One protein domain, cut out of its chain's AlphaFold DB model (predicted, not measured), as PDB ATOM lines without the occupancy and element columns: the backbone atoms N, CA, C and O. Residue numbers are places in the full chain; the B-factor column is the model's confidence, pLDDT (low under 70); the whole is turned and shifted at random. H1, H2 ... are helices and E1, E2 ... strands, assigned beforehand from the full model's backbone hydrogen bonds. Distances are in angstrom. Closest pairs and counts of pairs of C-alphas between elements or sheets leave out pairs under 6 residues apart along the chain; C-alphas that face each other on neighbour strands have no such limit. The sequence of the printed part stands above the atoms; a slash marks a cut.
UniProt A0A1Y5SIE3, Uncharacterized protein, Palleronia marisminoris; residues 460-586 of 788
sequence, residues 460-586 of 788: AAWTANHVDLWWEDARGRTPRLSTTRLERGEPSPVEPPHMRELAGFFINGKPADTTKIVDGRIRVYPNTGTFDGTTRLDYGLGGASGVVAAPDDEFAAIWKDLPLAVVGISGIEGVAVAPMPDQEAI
ATOM      1  N   ALA A 460     102.132  76.785 109.562       97.81
ATOM      2  CA  ALA A 460     100.814  77.025 108.998       97.81
ATOM      3  C   ALA A 460      99.708  76.656 109.995       97.81
ATOM      4  O   ALA A 460      99.822  75.676 110.735       97.81
ATOM      5  N   ALA A 461      98.616  77.415 109.985       97.88
ATOM      6  CA  ALA A 461      97.393  77.113 110.716       97.88
ATOM      7  C   ALA A 461      96.208  77.185 109.756       97.88
ATOM      8  O   ALA A 461      95.893  78.248 109.225       97.88
ATOM      9  N   TRP A 462      95.563  76.044 109.529       98.00
ATOM     10  CA  TRP A 462      94.508  75.911 108.536       98.00
ATOM     11  C   TRP A 462      93.120  75.947 109.158       98.00
ATOM     12  O   TRP A 462      92.845  75.315 110.178       98.00
ATOM     13  N   THR A 463      92.216  76.629 108.467       97.75
ATOM     14  CA  THR A 463      90.771  76.538 108.657       97.75
ATOM     15  C   THR A 463      90.112  76.350 107.295       97.75
ATOM     16  O   THR A 463      90.733  76.577 106.259       97.75
ATOM     17  N   ALA A 464      88.830  75.993 107.274       95.50
ATOM     18  CA  ALA A 464      88.079  75.902 106.021       95.50
ATOM     19  C   ALA A 464      88.014  77.242 105.251       95.50
ATOM     20  O   ALA A 464      87.820  77.242 104.042       95.50
ATOM     21  N   ASN A 465      88.186  78.382 105.931       97.31
ATOM     22  CA  ASN A 465      87.964  79.709 105.344       97.31
ATOM     23  C   ASN A 465      89.253  80.480 105.042       97.31
ATOM     24  O   ASN A 465      89.201  81.477 104.330       97.31
ATOM     25  N   HIS A 466      90.377  80.088 105.635       97.50
ATOM     26  CA  HIS A 466      91.683  80.700 105.407       97.50
ATOM     27  C   HIS A 466      92.795  79.821 105.988       97.50
ATOM     28  O   HIS A 466      92.542  78.935 106.809       97.50
ATOM     29  N   VAL A 467      94.029  80.146 105.626       98.31
ATOM     30  CA  VAL A 467      95.244  79.661 106.282       98.31
ATOM     31  C   VAL A 467      96.074  80.847 106.762       98.31
ATOM     32  O   VAL A 467      96.182  81.845 106.054       98.31
ATOM     33  N   ASP A 468      96.664  80.731 107.948       98.44
ATOM     34  CA  ASP A 468      97.703  81.646 108.421       98.44
ATOM     35  C   ASP A 468      99.072  80.991 108.270       98.44
ATOM     36  O   ASP A 468      99.287  79.888 108.769       98.44
ATOM     37  N   LEU A 469     100.002  81.681 107.620       98.38
ATOM     38  CA  LEU A 469     101.381  81.266 107.384       98.38
ATOM     39  C   LEU A 469     102.322  82.233 108.101       98.38
ATOM     40  O   LEU A 469     102.133  83.453 108.057       98.38
ATOM     41  N   TRP A 470     103.351  81.706 108.762       98.00
ATOM     42  CA  TRP A 470     104.367  82.541 109.398       98.00
ATOM     43  C   TRP A 470     105.744  81.888 109.396       98.00
ATOM     44  O   TRP A 470     105.904  80.695 109.125       98.00
ATOM     45  N   TRP A 471     106.737  82.720 109.687       97.50
ATOM     46  CA  TRP A 471     108.101  82.294 109.932       97.50
ATOM     47  C   TRP A 471     108.357  82.204 111.435       97.50
ATOM     48  O   TRP A 471     108.061  83.131 112.191       97.50
ATOM     49  N   GLU A 472     108.923  81.081 111.853       96.12
ATOM     50  CA  GLU A 472     109.509  80.878 113.171       96.12
ATOM     51  C   GLU A 472     111.003  80.580 113.001       96.12
ATOM     52  O   GLU A 472     111.372  79.643 112.292       96.12
ATOM     53  N   ASP A 473     111.877  81.387 113.598       93.12
ATOM     54  CA  ASP A 473     113.325  81.181 113.495       93.12
ATOM     55  C   ASP A 473     113.809  79.997 114.353       93.12
ATOM     56  O   ASP A 473     113.062  79.437 115.160       93.12
ATOM     57  N   ALA A 474     115.082  79.611 114.224       90.69
ATOM     58  CA  ALA A 474     115.656  78.492 114.975       90.69
ATOM     59  C   ALA A 474     115.653  78.692 116.505       90.69
ATOM     60  O   ALA A 474     115.901  77.746 117.253       90.69
ATOM     61  N   ARG A 475     115.377  79.910 116.992       91.25
ATOM     62  CA  ARG A 475     115.257  80.252 118.418       91.25
ATOM     63  C   ARG A 475     113.796  80.339 118.876       91.25
ATOM     64  O   ARG A 475     113.554  80.733 120.016       91.25
ATOM     65  N   GLY A 476     112.834  79.995 118.018       92.75
ATOM     66  CA  GLY A 476     111.403  80.043 118.314       92.75
ATOM     67  C   GLY A 476     110.798  81.449 118.282       92.75
ATOM     68  O   GLY A 476     109.688  81.646 118.777       92.75
ATOM     69  N   ARG A 477     111.506  82.453 117.748       93.44
ATOM     70  CA  ARG A 477     110.961  83.808 117.575       93.44
ATOM     71  C   ARG A 477     110.140  83.862 116.294       93.44
ATOM     72  O   ARG A 477     110.505  83.251 115.296       93.44
ATOM     73  N   THR A 478     109.086  84.672 116.298       95.75
ATOM     74  CA  THR A 478     108.223  84.898 115.129       95.75
ATOM     75  C   THR A 478     108.264  86.372 114.709       95.75
ATOM     76  O   THR A 478     107.384  87.141 115.110       95.75
ATOM     77  N   PRO A 479     109.301  86.822 113.974       95.19
ATOM     78  CA  PRO A 479     109.346  88.181 113.438       95.19
ATOM     79  C   PRO A 479     108.100  88.487 112.605       95.19
ATOM     80  O   PRO A 479     107.585  87.606 111.913       95.19
ATOM     81  N   ARG A 480     107.610  89.732 112.663       96.62
ATOM     82  CA  ARG A 480     106.424  90.108 111.885       96.62
ATOM     83  C   ARG A 480     106.732  90.045 110.392       96.62
ATOM     84  O   ARG A 480     107.784  90.519 109.948       96.62
ATOM     85  N   LEU A 481     105.787  89.501 109.640       97.88
ATOM     86  CA  LEU A 481     105.780  89.564 108.187       97.88
ATOM     87  C   LEU A 481     105.103  90.856 107.721       97.88
ATOM     88  O   LEU A 481     104.214  91.377 108.399       97.88
ATOM     89  N   SER A 482     105.569  91.384 106.595       97.19
ATOM     90  CA  SER A 482     105.084  92.615 105.965       97.19
ATOM     91  C   SER A 482     105.393  92.598 104.460       97.19
ATOM     92  O   SER A 482     105.789  91.564 103.919       97.19
ATOM     93  N   THR A 483     105.238  93.744 103.800       95.94
ATOM     94  CA  THR A 483     105.664  94.018 102.420       95.94
ATOM     95  C   THR A 483     106.383  95.366 102.367       95.94
ATOM     96  O   THR A 483     106.194  96.200 103.256       95.94
ATOM     97  N   THR A 484     107.196  95.621 101.336       95.62
ATOM     98  CA  THR A 484     107.845  96.935 101.151       95.62
ATOM     99  C   THR A 484     106.804  98.051 101.125       95.62
ATOM    100  O   THR A 484     106.996  99.101 101.733       95.62
ATOM    101  N   ARG A 485     105.666  97.800 100.471       94.75
ATOM    102  CA  ARG A 485     104.558  98.747 100.378       94.75
ATOM    103  C   ARG A 485     103.985  99.110 101.750       94.75
ATOM    104  O   ARG A 485     103.834 100.292 102.057       94.75
ATOM    105  N   LEU A 486     103.721  98.106 102.590       95.62
ATOM    106  CA  LEU A 486     103.217  98.310 103.949       95.62
ATOM    107  C   LEU A 486     104.229  99.058 104.827       95.62
ATOM    108  O   LEU A 486     103.838  99.970 105.553       95.62
ATOM    109  N   GLU A 487     105.522  98.731 104.729       96.44
ATOM    110  CA  GLU A 487     106.575  99.428 105.484       96.44
ATOM    111  C   GLU A 487     106.737 100.895 105.079       96.44
ATOM    112  O   GLU A 487     107.057 101.737 105.918       96.44
ATOM    113  N   ARG A 488     106.479 101.219 103.810       96.19
ATOM    114  CA  ARG A 488     106.526 102.594 103.298       96.19
ATOM    115  C   ARG A 488     105.210 103.361 103.462       96.19
ATOM    116  O   ARG A 488     105.175 104.557 103.185       96.19
ATOM    117  N   GLY A 489     104.133 102.708 103.907       95.94
ATOM    118  CA  GLY A 489     102.798 103.315 103.976       95.94
ATOM    119  C   GLY A 489     102.217 103.661 102.600       95.94
ATOM    120  O   GLY A 489     101.416 104.589 102.480       95.94
ATOM    121  N   GLU A 490     102.638 102.945 101.558       94.25
ATOM    122  CA  GLU A 490     102.158 103.121 100.189       94.25
ATOM    123  C   GLU A 490     100.791 102.416  99.994       94.25
ATOM    124  O   GLU A 490     100.520 101.391 100.624       94.25
ATOM    125  N   PRO A 491      99.891 102.931  99.135       90.75
ATOM    126  CA  PRO A 491      98.588 102.311  98.891       90.75
ATOM    127  C   PRO A 491      98.708 101.047  98.030       90.75
ATOM    128  O   PRO A 491      99.481 101.027  97.067       90.75
ATOM    129  N   SER A 492      97.919 100.013  98.346       86.62
ATOM    130  CA  SER A 492      97.843  98.777  97.552       86.62
ATOM    131  C   SER A 492      97.203  98.998  96.175       86.62
ATOM    132  O   SER A 492      96.292  99.825  96.053       86.62
ATOM    133  N   PRO A 493      97.622  98.241  95.145       83.56
ATOM    134  CA  PRO A 493      96.963  98.260  93.846       83.56
ATOM    135  C   PRO A 493      95.533  97.703  93.941       83.56
ATOM    136  O   PRO A 493      95.220  96.861  94.785       83.56
ATOM    137  N   VAL A 494      94.641  98.198  93.074       78.25
ATOM    138  CA  VAL A 494      93.220  97.792  93.050       78.25
ATOM    139  C   VAL A 494      93.013  96.527  92.214       78.25
ATOM    140  O   VAL A 494      92.233  95.653  92.595       78.25
ATOM    141  N   GLU A 495      93.732  96.433  91.099       76.00
ATOM    142  CA  GLU A 495      93.729  95.321  90.154       76.00
ATOM    143  C   GLU A 495      95.168  95.036  89.709       76.00
ATOM    144  O   GLU A 495      95.978  95.971  89.700       76.00
ATOM    145  N   PRO A 496      95.477  93.788  89.319       71.69
ATOM    146  CA  PRO A 496      94.644  92.582  89.421       71.69
ATOM    147  C   PRO A 496      94.473  92.078  90.876       71.69
ATOM    148  O   PRO A 496      95.249  92.455  91.760       71.69
ATOM    149  N   PRO A 497      93.487  91.204  91.177       79.50
ATOM    150  CA  PRO A 497      93.166  90.820  92.555       79.50
ATOM    151  C   PRO A 497      94.324  90.149  93.303       79.50
ATOM    152  O   PRO A 497      94.470  90.364  94.508       79.50
ATOM    153  N   HIS A 498      95.191  89.415  92.592       78.31
ATOM    154  CA  HIS A 498      96.339  88.703  93.169       78.31
ATOM    155  C   HIS A 498      97.424  89.611  93.771       78.31
ATOM    156  O   HIS A 498      98.379  89.096  94.348       78.31
ATOM    157  N   MET A 499      97.279  90.940  93.672       78.31
ATOM    158  CA  MET A 499      98.211  91.932  94.229       78.31
ATOM    159  C   MET A 499      97.638  92.820  95.330       78.31
ATOM    160  O   MET A 499      98.357  93.663  95.855       78.31
ATOM    161  N   ARG A 500      96.358  92.684  95.697       79.38
ATOM    162  CA  ARG A 500      95.656  93.684  96.534       79.38
ATOM    163  C   ARG A 500      96.269  93.947  97.924       79.38
ATOM    164  O   ARG A 500      95.853  94.893  98.589       79.38
ATOM    165  N   GLU A 501      97.240  93.151  98.371       86.50
ATOM    166  CA  GLU A 501      98.079  93.449  99.544       86.50
ATOM    167  C   GLU A 501      99.361  92.607  99.573       86.50
ATOM    168  O   GLU A 501     100.411  93.083  99.997       86.50
ATOM    169  N   LEU A 502      99.269  91.347  99.135       90.94
ATOM    170  CA  LEU A 502     100.389  90.415  99.106       90.94
ATOM    171  C   LEU A 502     100.349  89.554  97.841       90.94
ATOM    172  O   LEU A 502      99.328  88.929  97.553       90.94
ATOM    173  N   ALA A 503     101.478  89.481  97.140       89.62
ATOM    174  CA  ALA A 503     101.625  88.774  95.875       89.62
ATOM    175  C   ALA A 503     102.385  87.437  96.002       89.62
ATOM    176  O   ALA A 503     103.011  87.119  97.017       89.62
ATOM    177  N   GLY A 504     102.350  86.642  94.926       87.75
ATOM    178  CA  GLY A 504     103.191  85.452  94.749       87.75
ATOM    179  C   GLY A 504     102.658  84.142  95.337       87.75
ATOM    180  O   GLY A 504     103.385  83.144  95.311       87.75
ATOM    181  N   PHE A 505     101.419  84.124  95.840       91.19
ATOM    182  CA  PHE A 505     100.754  82.927  96.364       91.19
ATOM    183  C   PHE A 505      99.886  82.239  95.314       91.19
ATOM    184  O   PHE A 505      99.216  82.893  94.517       91.19
ATOM    185  N   PHE A 506      99.871  80.908  95.352       88.38
ATOM    186  CA  PHE A 506      99.060  80.073  94.476       88.38
ATOM    187  C   PHE A 506      98.267  79.050  95.293       88.38
ATOM    188  O   PHE A 506      98.808  78.434  96.210       88.38
ATOM    189  N   ILE A 507      97.003  78.838  94.928       90.50
ATOM    190  CA  ILE A 507      96.103  77.813  95.460       90.50
ATOM    191  C   ILE A 507      95.841  76.806  94.346       90.50
ATOM    192  O   ILE A 507      95.285  77.150  93.303       90.50
ATOM    193  N   ASN A 508      96.241  75.551  94.559       85.38
ATOM    194  CA  ASN A 508      96.067  74.467  93.582       85.38
ATOM    195  C   ASN A 508      96.592  74.836  92.175       85.38
ATOM    196  O   ASN A 508      95.979  74.515  91.160       85.38
ATOM    197  N   GLY A 509      97.724  75.545  92.120       78.19
ATOM    198  CA  GLY A 509      98.364  75.983  90.876       78.19
ATOM    199  C   GLY A 509      97.795  77.259  90.239       78.19
ATOM    200  O   GLY A 509      98.373  77.723  89.260       78.19
ATOM    201  N   LYS A 510      96.726  77.853  90.786       80.25
ATOM    202  CA  LYS A 510      96.171  79.144  90.338       80.25
ATOM    203  C   LYS A 510      96.600  80.281  91.272       80.25
ATOM    204  O   LYS A 510      96.725  80.015  92.463       80.25
ATOM    205  N   PRO A 511      96.818  81.517  90.787       84.88
ATOM    206  CA  PRO A 511      97.106  82.668  91.648       84.88
ATOM    207  C   PRO A 511      96.038  82.833  92.737       84.88
ATOM    208  O   PRO A 511      94.860  82.594  92.480       84.88
ATOM    209  N   ALA A 512      96.437  83.194  93.954       89.69
ATOM    210  CA  ALA A 512      95.500  83.464  95.040       89.69
ATOM    211  C   ALA A 512      94.859  84.852  94.869       89.69
ATOM    212  O   ALA A 512      95.572  85.845  94.761       89.69
ATOM    213  N   ASP A 513      93.528  84.935  94.910       88.56
ATOM    214  CA  ASP A 513      92.782  86.179  94.665       88.56
ATOM    215  C   ASP A 513      92.809  87.139  95.860       88.56
ATOM    216  O   ASP A 513      92.535  88.332  95.733       88.56
ATOM    217  N   THR A 514      93.034  86.626  97.071       91.88
ATOM    218  CA  THR A 514      93.077  87.447  98.284       91.88
ATOM    219  C   THR A 514      94.075  86.875  99.273       91.88
ATOM    220  O   THR A 514      93.848  85.833  99.892       91.88
ATOM    221  N   THR A 515      95.152  87.628  99.471       93.81
ATOM    222  CA  THR A 515      96.174  87.357 100.476       93.81
ATOM    223  C   THR A 515      96.498  88.650 101.218       93.81
ATOM    224  O   THR A 515      96.542  89.704 100.590       93.81
ATOM    225  N   LYS A 516      96.662  88.588 102.545       95.38
ATOM    226  CA  LYS A 516      96.834  89.766 103.415       95.38
ATOM    227  C   LYS A 516      97.841  89.533 104.532       95.38
ATOM    228  O   LYS A 516      98.091  88.386 104.897       95.38
ATOM    229  N   ILE A 517      98.335  90.608 105.132       96.25
ATOM    230  CA  ILE A 517      99.050  90.589 106.403       96.25
ATOM    231  C   ILE A 517      98.053  90.832 107.543       96.25
ATOM    232  O   ILE A 517      97.440  91.890 107.657       96.25
ATOM    233  N   VAL A 518      97.889  89.843 108.422       96.81
ATOM    234  CA  VAL A 518      97.016  89.921 109.605       96.81
ATOM    235  C   VAL A 518      97.839  89.559 110.833       96.81
ATOM    236  O   VAL A 518      98.408  88.473 110.897       96.81
ATOM    237  N   ASP A 519      97.939  90.481 111.791       94.38
ATOM    238  CA  ASP A 519      98.707  90.304 113.033       94.38
ATOM    239  C   ASP A 519     100.160  89.831 112.800       94.38
ATOM    240  O   ASP A 519     100.704  89.004 113.533       94.38
ATOM    241  N   GLY A 520     100.798  90.340 111.738       93.75
ATOM    242  CA  GLY A 520     102.172  89.987 111.363       93.75
ATOM    243  C   GLY A 520     102.330  88.598 110.732       93.75
ATOM    244  O   GLY A 520     103.454  88.105 110.646       93.75
ATOM    245  N   ARG A 521     101.232  87.969 110.300       97.81
ATOM    246  CA  ARG A 521     101.199  86.693 109.570       97.81
ATOM    247  C   ARG A 521     100.601  86.882 108.188       97.81
ATOM    248  O   ARG A 521      99.833  87.811 107.966       97.81
ATOM    249  N   ILE A 522     100.905  85.968 107.280       98.06
ATOM    250  CA  ILE A 522     100.293  85.938 105.954       98.06
ATOM    251  C   ILE A 522      99.004  85.128 106.035       98.06
ATOM    252  O   ILE A 522      99.049  83.947 106.364       98.06
ATOM    253  N   ARG A 523      97.870  85.736 105.698       98.25
ATOM    254  CA  ARG A 523      96.578  85.062 105.597       98.25
ATOM    255  C   ARG A 523      96.169  84.899 104.140       98.25
ATOM    256  O   ARG A 523      95.953  85.900 103.461       98.25
ATOM    257  N   VAL A 524      96.003  83.656 103.689       97.62
ATOM    258  CA  VAL A 524      95.501  83.323 102.342       97.62
ATOM    259  C   VAL A 524      94.049  82.857 102.446       97.62
ATOM    260  O   VAL A 524      93.730  82.031 103.304       97.62
ATOM    261  N   TYR A 525      93.175  83.363 101.574       97.38
ATOM    262  CA  TYR A 525      91.764  82.968 101.483       97.38
ATOM    263  C   TYR A 525      91.517  82.085 100.250       97.38
ATOM    264  O   TYR A 525      92.229  82.228  99.258       97.38
ATOM    265  N   PRO A 526      90.527  81.173 100.275       95.56
ATOM    266  CA  PRO A 526      90.183  80.377  99.103       95.56
ATOM    267  C   PRO A 526      89.658  81.274  97.976       95.56
ATOM    268  O   PRO A 526      88.798  82.120  98.216       95.56
ATOM    269  N   ASN A 527      90.108  81.039  96.738       91.12
ATOM    270  CA  ASN A 527      89.569  81.735  95.557       91.12
ATOM    271  C   ASN A 527      88.060  81.483  95.396       91.12
ATOM    272  O   ASN A 527      87.298  82.360  95.007       91.12
ATOM    273  N   THR A 528      87.613  80.263  95.713       88.56
ATOM    274  CA  THR A 528      86.196  79.880  95.740       88.56
ATOM    275  C   THR A 528      85.955  78.822  96.817       88.56
ATOM    276  O   THR A 528      86.845  78.028  97.121       88.56
ATOM    277  N   GLY A 529      84.745  78.781  97.381       92.06
ATOM    278  CA  GLY A 529      84.349  77.744  98.340       92.06
ATOM    279  C   GLY A 529      85.168  77.761  99.636       92.06
ATOM    280  O   GLY A 529      85.348  78.811 100.248       92.06
ATOM    281  N   THR A 530      85.621  76.583 100.068       93.81
ATOM    282  CA  THR A 530      86.396  76.372 101.299       93.81
ATOM    283  C   THR A 530      87.652  75.562 101.014       93.81
ATOM    284  O   THR A 530      87.639  74.682 100.154       93.81
ATOM    285  N   PHE A 531      88.708  75.787 101.793       95.00
ATOM    286  CA  PHE A 531      89.851  74.884 101.831       95.00
ATOM    287  C   PHE A 531      89.469  73.511 102.389       95.00
ATOM    288  O   PHE A 531      88.584  73.378 103.237       95.00
ATOM    289  N   ASP A 532      90.189  72.492 101.932       89.50
ATOM    290  CA  ASP A 532      90.071  71.110 102.383       89.50
ATOM    291  C   ASP A 532      91.455  70.465 102.567       89.50
ATOM    292  O   ASP A 532      92.496  71.084 102.323       89.50
ATOM    293  N   GLY A 533      91.498  69.205 103.010       86.50
ATOM    294  CA  GLY A 533      92.755  68.472 103.201       86.50
ATOM    295  C   GLY A 533      93.506  68.137 101.907       86.50
ATOM    296  O   GLY A 533      94.599  67.575 101.947       86.50
ATOM    297  N   THR A 534      92.932  68.448 100.742       84.75
ATOM    298  CA  THR A 534      93.570  68.228  99.440       84.75
ATOM    299  C   THR A 534      94.184  69.489  98.849       84.75
ATOM    300  O   THR A 534      95.012  69.375  97.941       84.75
ATOM    301  N   THR A 535      93.822  70.647  99.405       90.75
ATOM    302  CA  THR A 535      94.290  71.968  99.000       90.75
ATOM    303  C   THR A 535      95.804  72.086  99.156       90.75
ATOM    304  O   THR A 535      96.364  71.798 100.217       90.75
ATOM    305  N   ARG A 536      96.459  72.557  98.094       90.25
ATOM    306  CA  ARG A 536      97.884  72.873  98.053       90.25
ATOM    307  C   ARG A 536      98.088  74.381  97.957       90.25
ATOM    308  O   ARG A 536      97.405  75.049  97.180       90.25
ATOM    309  N   LEU A 537      99.060  74.878  98.718       92.12
ATOM    310  CA  LEU A 537      99.550  76.246  98.629       92.12
ATOM    311  C   LEU A 537     100.998  76.266  98.183       92.12
ATOM    312  O   LEU A 537     101.826  75.493  98.662       92.12
ATOM    313  N   ASP A 538     101.308  77.220  97.323       88.62
ATOM    314  CA  ASP A 538     102.666  77.482  96.893       88.62
ATOM    315  C   ASP A 538     102.973  78.980  96.970       88.62
ATOM    316  O   ASP A 538     102.087  79.820  96.818       88.62
ATOM    317  N   TYR A 539     104.247  79.306  97.182       90.00
ATOM    318  CA  TYR A 539     104.760  80.675  97.186       90.00
ATOM    319  C   TYR A 539     106.006  80.775  96.297       90.00
ATOM    320  O   TYR A 539     106.904  79.936  96.393       90.00
ATOM    321  N   GLY A 540     106.070  81.792  95.432       82.69
ATOM    322  CA  GLY A 540     107.267  82.131  94.646       82.69
ATOM    323  C   GLY A 540     107.715  81.042  93.655       82.69
ATOM    324  O   GLY A 540     108.910  80.774  93.487       82.69
ATOM    325  N   LEU A 541     106.742  80.384  93.023       74.56
ATOM    326  CA  LEU A 541     106.914  79.316  92.037       74.56
ATOM    327  C   LEU A 541     107.655  79.795  90.765       74.56
ATOM    328  O   LEU A 541     107.011  80.075  89.762       74.56
ATOM    329  N   GLY A 542     108.992  79.770  90.758       51.41
ATOM    330  CA  GLY A 542     109.815  79.695  89.533       51.41
ATOM    331  C   GLY A 542     110.535  80.939  89.060       51.41
ATOM    332  O   GLY A 542     110.401  81.322  87.908       51.41
ATOM    333  N   GLY A 543     111.361  81.529  89.924       53.88
ATOM    334  CA  GLY A 543     112.215  82.668  89.558       53.88
ATOM    335  C   GLY A 543     111.468  84.000  89.461       53.88
ATOM    336  O   GLY A 543     112.004  84.999  89.934       53.88
ATOM    337  N   ALA A 544     110.220  83.985  88.991       53.84
ATOM    338  CA  ALA A 544     109.338  85.139  88.907       53.84
ATOM    339  C   ALA A 544     108.718  85.480  90.246       53.84
ATOM    340  O   ALA A 544     108.143  84.640  90.939       53.84
ATOM    341  N   SER A 545     108.839  86.752  90.575       57.56
ATOM    342  CA  SER A 545     108.362  87.487  91.744       57.56
ATOM    343  C   SER A 545     106.850  87.466  91.991       57.56
ATOM    344  O   SER A 545     106.286  88.412  92.530       57.56
ATOM    345  N   GLY A 546     106.161  86.402  91.588       60.78
ATOM    346  CA  GLY A 546     104.711  86.393  91.539       60.78
ATOM    347  C   GLY A 546     104.140  87.172  90.360       60.78
ATOM    348  O   GLY A 546     102.931  87.362  90.372       60.78
ATOM    349  N   VAL A 547     104.959  87.573  89.369       71.62
ATOM    350  CA  VAL A 547     104.449  88.103  88.097       71.62
ATOM    351  C   VAL A 547     103.612  87.025  87.413       71.62
ATOM    352  O   VAL A 547     104.070  85.910  87.162       71.62
ATOM    353  N   VAL A 548     102.355  87.364  87.178       72.06
ATOM    354  CA  VAL A 548     101.286  86.524  86.648       72.06
ATOM    355  C   VAL A 548     100.599  87.214  85.469       72.06
ATOM    356  O   VAL A 548     100.197  86.514  84.546       72.06
ATOM    357  N   ALA A 549     100.464  88.543  85.470       75.00
ATOM    358  CA  ALA A 549      99.821  89.297  84.392       75.00
ATOM    359  C   ALA A 549     100.714  90.448  83.898       75.00
ATOM    360  O   ALA A 549     100.431  91.625  84.096       75.00
ATOM    361  N   ALA A 550     101.811  90.115  83.223       73.38
ATOM    362  CA  ALA A 550     102.665  91.137  82.620       73.38
ATOM    363  C   ALA A 550     101.980  91.845  81.427       73.38
ATOM    364  O   ALA A 550     101.286  91.183  80.647       73.38
ATOM    365  N   PRO A 551     102.209  93.158  81.217       75.31
ATOM    366  CA  PRO A 551     103.068  94.050  82.006       75.31
ATOM    367  C   PRO A 551     102.362  94.722  83.208       75.31
ATOM    368  O   PRO A 551     102.940  95.608  83.844       75.31
ATOM    369  N   ASP A 552     101.097  94.384  83.491       78.62
ATOM    370  CA  ASP A 552     100.290  95.054  84.523       78.62
ATOM    371  C   ASP A 552     100.912  94.891  85.920       78.62
ATOM    372  O   ASP A 552     100.939  95.841  86.704       78.62
ATOM    373  N   ASP A 553     101.471  93.716  86.212       81.62
ATOM    374  CA  ASP A 553     102.188  93.415  87.455       81.62
ATOM    375  C   ASP A 553     103.398  94.336  87.678       81.62
ATOM    376  O   ASP A 553     103.651  94.808  88.793       81.62
ATOM    377  N   GLU A 554     104.145  94.630  86.619       83.12
ATOM    378  CA  GLU A 554     105.285  95.530  86.664       83.12
ATOM    379  C   GLU A 554     104.848  96.982  86.862       83.12
ATOM    380  O   GLU A 554     105.411  97.680  87.710       83.12
ATOM    381  N   PHE A 555     103.798  97.422  86.161       82.88
ATOM    382  CA  PHE A 555     103.219  98.754  86.357       82.88
ATOM    383  C   PHE A 555     102.636  98.946  87.762       82.88
ATOM    384  O   PHE A 555     102.719 100.041  88.322       82.88
ATOM    385  N   ALA A 556     102.093  97.888  88.362       84.75
ATOM    386  CA  ALA A 556     101.610  97.887  89.740       84.75
ATOM    387  C   ALA A 556     102.740  97.827  90.789       84.75
ATOM    388  O   ALA A 556     102.480  97.984  91.987       84.75
ATOM    389  N   ALA A 557     103.992  97.653  90.356       89.31
ATOM    390  CA  ALA A 557     105.169  97.493  91.199       89.31
ATOM    391  C   ALA A 557     105.109  96.268  92.128       89.31
ATOM    392  O   ALA A 557     105.450  96.364  93.310       89.31
ATOM    393  N   ILE A 558     104.721  95.102  91.594       87.81
ATOM    394  CA  ILE A 558     104.493  93.853  92.349       87.81
ATOM    395  C   ILE A 558     105.634  93.440  93.297       87.81
ATOM    396  O   ILE A 558     105.395  92.808  94.325       87.81
ATOM    397  N   TRP A 559     106.884  93.825  93.015       89.44
ATOM    398  CA  TRP A 559     108.023  93.548  93.903       89.44
ATOM    399  C   TRP A 559     107.885  94.170  95.286       89.44
ATOM    400  O   TRP A 559     108.493  93.683  96.238       89.44
ATOM    401  N   LYS A 560     107.084  95.232  95.406       93.38
ATOM    402  CA  LYS A 560     106.783  95.872  96.682       93.38
ATOM    403  C   LYS A 560     105.778  95.093  97.521       93.38
ATOM    404  O   LYS A 560     105.698  95.349  98.719       93.38
ATOM    405  N   ASP A 561     105.054  94.162  96.902       92.62
ATOM    406  CA  ASP A 561     103.985  93.349  97.492       92.62
ATOM    407  C   ASP A 561     104.436  91.909  97.771       92.62
ATOM    408  O   ASP A 561     103.646  91.061  98.184       92.62
ATOM    409  N   LEU A 562     105.721  91.612  97.573       93.00
ATOM    410  CA  LEU A 562     106.315  90.353  97.994       93.00
ATOM    411  C   LEU A 562     106.493  90.306  99.522       93.00
ATOM    412  O   LEU A 562     106.861  91.315 100.133       93.00
ATOM    413  N   PRO A 563     106.289  89.134 100.156       94.62
ATOM    414  CA  PRO A 563     106.451  89.001 101.595       94.62
ATOM    415  C   PRO A 563     107.905  89.211 102.021       94.62
ATOM    416  O   PRO A 563     108.838  88.601 101.492       94.62
ATOM    417  N   LEU A 564     108.068  90.013 103.067       96.19
ATOM    418  CA  LEU A 564     109.319  90.218 103.782       96.19
ATOM    419  C   LEU A 564     109.128  89.991 105.283       96.19
ATOM    420  O   LEU A 564     108.012  90.054 105.801       96.19
ATOM    421  N   ALA A 565     110.221  89.729 105.990       97.12
ATOM    422  CA  ALA A 565     110.263  89.699 107.443       97.12
ATOM    423  C   ALA A 565     111.048  90.897 107.982       97.12
ATOM    424  O   ALA A 565     112.167  91.188 107.543       97.12
ATOM    425  N   VAL A 566     110.478  91.563 108.984       96.19
ATOM    426  CA  VAL A 566     111.100  92.720 109.633       96.19
ATOM    427  C   VAL A 566     112.018  92.227 110.750       96.19
ATOM    428  O   VAL A 566     111.587  91.966 111.873       96.19
ATOM    429  N   VAL A 567     113.299  92.062 110.416       93.31
ATOM    430  CA  VAL A 567     114.330  91.456 111.285       93.31
ATOM    431  C   VAL A 567     115.259  92.465 111.966       93.31
ATOM    432  O   VAL A 567     116.203  92.072 112.646       93.31
ATOM    433  N   GLY A 568     114.993  93.765 111.814       90.81
ATOM    434  CA  GLY A 568     115.761  94.828 112.471       90.81
ATOM    435  C   GLY A 568     117.104  95.158 111.813       90.81
ATOM    436  O   GLY A 568     117.956  95.760 112.459       90.81
ATOM    437  N   ILE A 569     117.301  94.777 110.547       95.19
ATOM    438  CA  ILE A 569     118.453  95.218 109.752       95.19
ATOM    439  C   ILE A 569     118.198  96.650 109.283       95.19
ATOM    440  O   ILE A 569     117.164  96.938 108.684       95.19
ATOM    441  N   SER A 570     119.134  97.551 109.564       96.06
ATOM    442  CA  SER A 570     119.003  98.971 109.223       96.06
ATOM    443  C   SER A 570     119.226  99.225 107.731       96.06
ATOM    444  O   SER A 570     120.068  98.575 107.113       96.06
ATOM    445  N   GLY A 571     118.508 100.204 107.173       94.50
ATOM    446  CA  GLY A 571     118.651 100.639 105.779       94.50
ATOM    447  C   GLY A 571     117.829  99.845 104.759       94.50
ATOM    448  O   GLY A 571     117.916 100.144 103.575       94.50
ATOM    449  N   ILE A 572     117.025  98.873 105.200       96.19
ATOM    450  CA  ILE A 572     116.067  98.123 104.374       96.19
ATOM    451  C   ILE A 572     114.737  97.956 105.114       96.19
ATOM    452  O   ILE A 572     114.701  97.945 106.343       96.19
ATOM    453  N   GLU A 573     113.649  97.777 104.370       96.56
ATOM    454  CA  GLU A 573     112.305  97.521 104.905       96.56
ATOM    455  C   GLU A 573     112.205  96.131 105.557       96.56
ATOM    456  O   GLU A 573     111.505  95.927 106.549       96.56
ATOM    457  N   GLY A 574     112.957  95.166 105.031       95.94
ATOM    458  CA  GLY A 574     113.107  93.842 105.613       95.94
ATOM    459  C   GLY A 574     113.776  92.856 104.667       95.94
ATOM    460  O   GLY A 574     114.237  93.204 103.580       95.94
ATOM    461  N   VAL A 575     113.869  91.607 105.116       95.62
ATOM    462  CA  VAL A 575     114.494  90.525 104.351       95.62
ATOM    463  C   VAL A 575     113.404  89.702 103.684       95.62
ATOM    464  O   VAL A 575     112.449  89.305 104.349       95.62
ATOM    465  N   ALA A 576     113.543  89.442 102.385       94.00
ATOM    466  CA  ALA A 576     112.572  88.660 101.630       94.00
ATOM    467  C   ALA A 576     112.328  87.291 102.278       94.00
ATOM    468  O   ALA A 576     113.269  86.609 102.698       94.00
ATOM    469  N   VAL A 577     111.065  86.871 102.325       94.19
ATOM    470  CA  VAL A 577     110.727  85.491 102.671       94.19
ATOM    471  C   VAL A 577     111.161  84.591 101.523       94.19
ATOM    472  O   VAL A 577     110.871  84.867 100.361       94.19
ATOM    473  N   ALA A 578     111.875  83.509 101.832       91.00
ATOM    474  CA  ALA A 578     112.375  82.614 100.804       91.00
ATOM    475  C   ALA A 578     111.203  81.939 100.053       91.00
ATOM    476  O   ALA A 578     110.316  81.358 100.689       91.00
ATOM    477  N   PRO A 579     111.217  81.953  98.708       88.94
ATOM    478  CA  PRO A 579     110.268  81.233  97.864       88.94
ATOM    479  C   PRO A 579     110.254  79.731  98.123       88.94
ATOM    480  O   PRO A 579     111.196  79.188  98.691       88.94
ATOM    481  N   MET A 580     109.247  79.027  97.614       87.00
ATOM    482  CA  MET A 580     109.182  77.561  97.633       87.00
ATOM    483  C   MET A 580     109.493  76.979  99.026       87.00
ATOM    484  O   MET A 580     110.502  76.280  99.182       87.00
ATOM    485  N   PRO A 581     108.700  77.326 100.058       90.50
ATOM    486  CA  PRO A 581     108.856  76.722 101.376       90.50
ATOM    487  C   PRO A 581     108.660  75.204 101.304       90.50
ATOM    488  O   PRO A 581     108.044  74.688 100.367       90.50
ATOM    489  N   ASP A 582     109.166  74.495 102.315       89.00
ATOM    490  CA  ASP A 582     108.925  73.062 102.444       89.00
ATOM    491  C   ASP A 582     107.417  72.797 102.530       89.00
ATOM    492  O   ASP A 582     106.722  73.290 103.424       89.00
ATOM    493  N   GLN A 583     106.912  72.009 101.582       87.00
ATOM    494  CA  GLN A 583     105.502  71.659 101.508       87.00
ATOM    495  C   GLN A 583     105.050  70.878 102.742       87.00
ATOM    496  O   GLN A 583     103.912  71.041 103.169       87.00
ATOM    497  N   GLU A 584     105.926  70.108 103.385       88.69
ATOM    498  CA  GLU A 584     105.588  69.418 104.634       88.69
ATOM    499  C   GLU A 584     105.285  70.394 105.778       88.69
ATOM    500  O   GLU A 584     104.460  70.091 106.643       88.69
ATOM    501  N   ALA A 585     105.906  71.577 105.763       92.38
ATOM    502  CA  ALA A 585     105.736  72.593 106.794       92.38
ATOM    503  C   ALA A 585     104.476  73.452 106.598       92.38
ATOM    504  O   ALA A 585     103.951  73.991 107.575       92.38
ATOM    505  N   ILE A 586     103.992  73.584 105.356       94.56
ATOM    506  CA  ILE A 586     102.854  74.457 105.025       94.56
ATOM    507  C   ILE A 586     101.613  73.734 104.481       94.56
ATOM    508  O   ILE A 586     100.585  74.385 104.303       94.56
TER     509      ILE A 586
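AT A GLANCE: This is residues 460 to 586 of the 788 residues of an uncharacterized protein of Palleronia marisminoris (UniProt A0A1Y5SIE3). Little regular structure: long loops join a small twisted sheet, E1 E2 E5 E4, to a two-stranded ribbon, E3 E6, and to four short helices. The printed part has 127 residues, 38 in named elements, ordered E1 E2 H1 E3 E4 E5 E6 H2 H3 H4; both sheets are antiparallel, the class mixed. It is compact, radius of gyration of the C-alphas 14.0 A, spanning 41 by 41 by 25 A.

HOW THE PARTS SIT: E1, residues 460 to 462, and E2, 467 to 470, form a hairpin (N 461 and O 468, 2.8 A). E5, 521 to 524, neighbours E2 (N 469 and O 522, 2.8 A) and makes a hairpin with E4, 515 to 518 (N 518 and O 521, 2.8 A). E3, 505 to 507, neighbours E6, 537 to 539 (N 506 and O 538, 2.9 A). H4, 583 to 586, only grazes the larger sheet. H1, 484 to 488, touches H3, 558 to 561, closest C-alphas Thr 484 and Lys 560, 4.7 A. H2, 552 to 555, meets H3 only through their link. H1's O i to N i+4 pair is within hydrogen-bond range; H2, H3 and H4 are too short for one.

IN THESE COORDINATES: E1 begins at C-alpha 460 (100.814, 77.025, 108.998); H4 ends at C-alpha 586 (102.854, 74.457, 105.025). E2 is 10.1 A long.

THE WHOLE: The farthest C-alphas, Gly 529 and Ser 570, are 42.1 A apart. The printed part has no cut; H3 to H4 is among the long links. Residues 542 to 546 are under pLDDT 70.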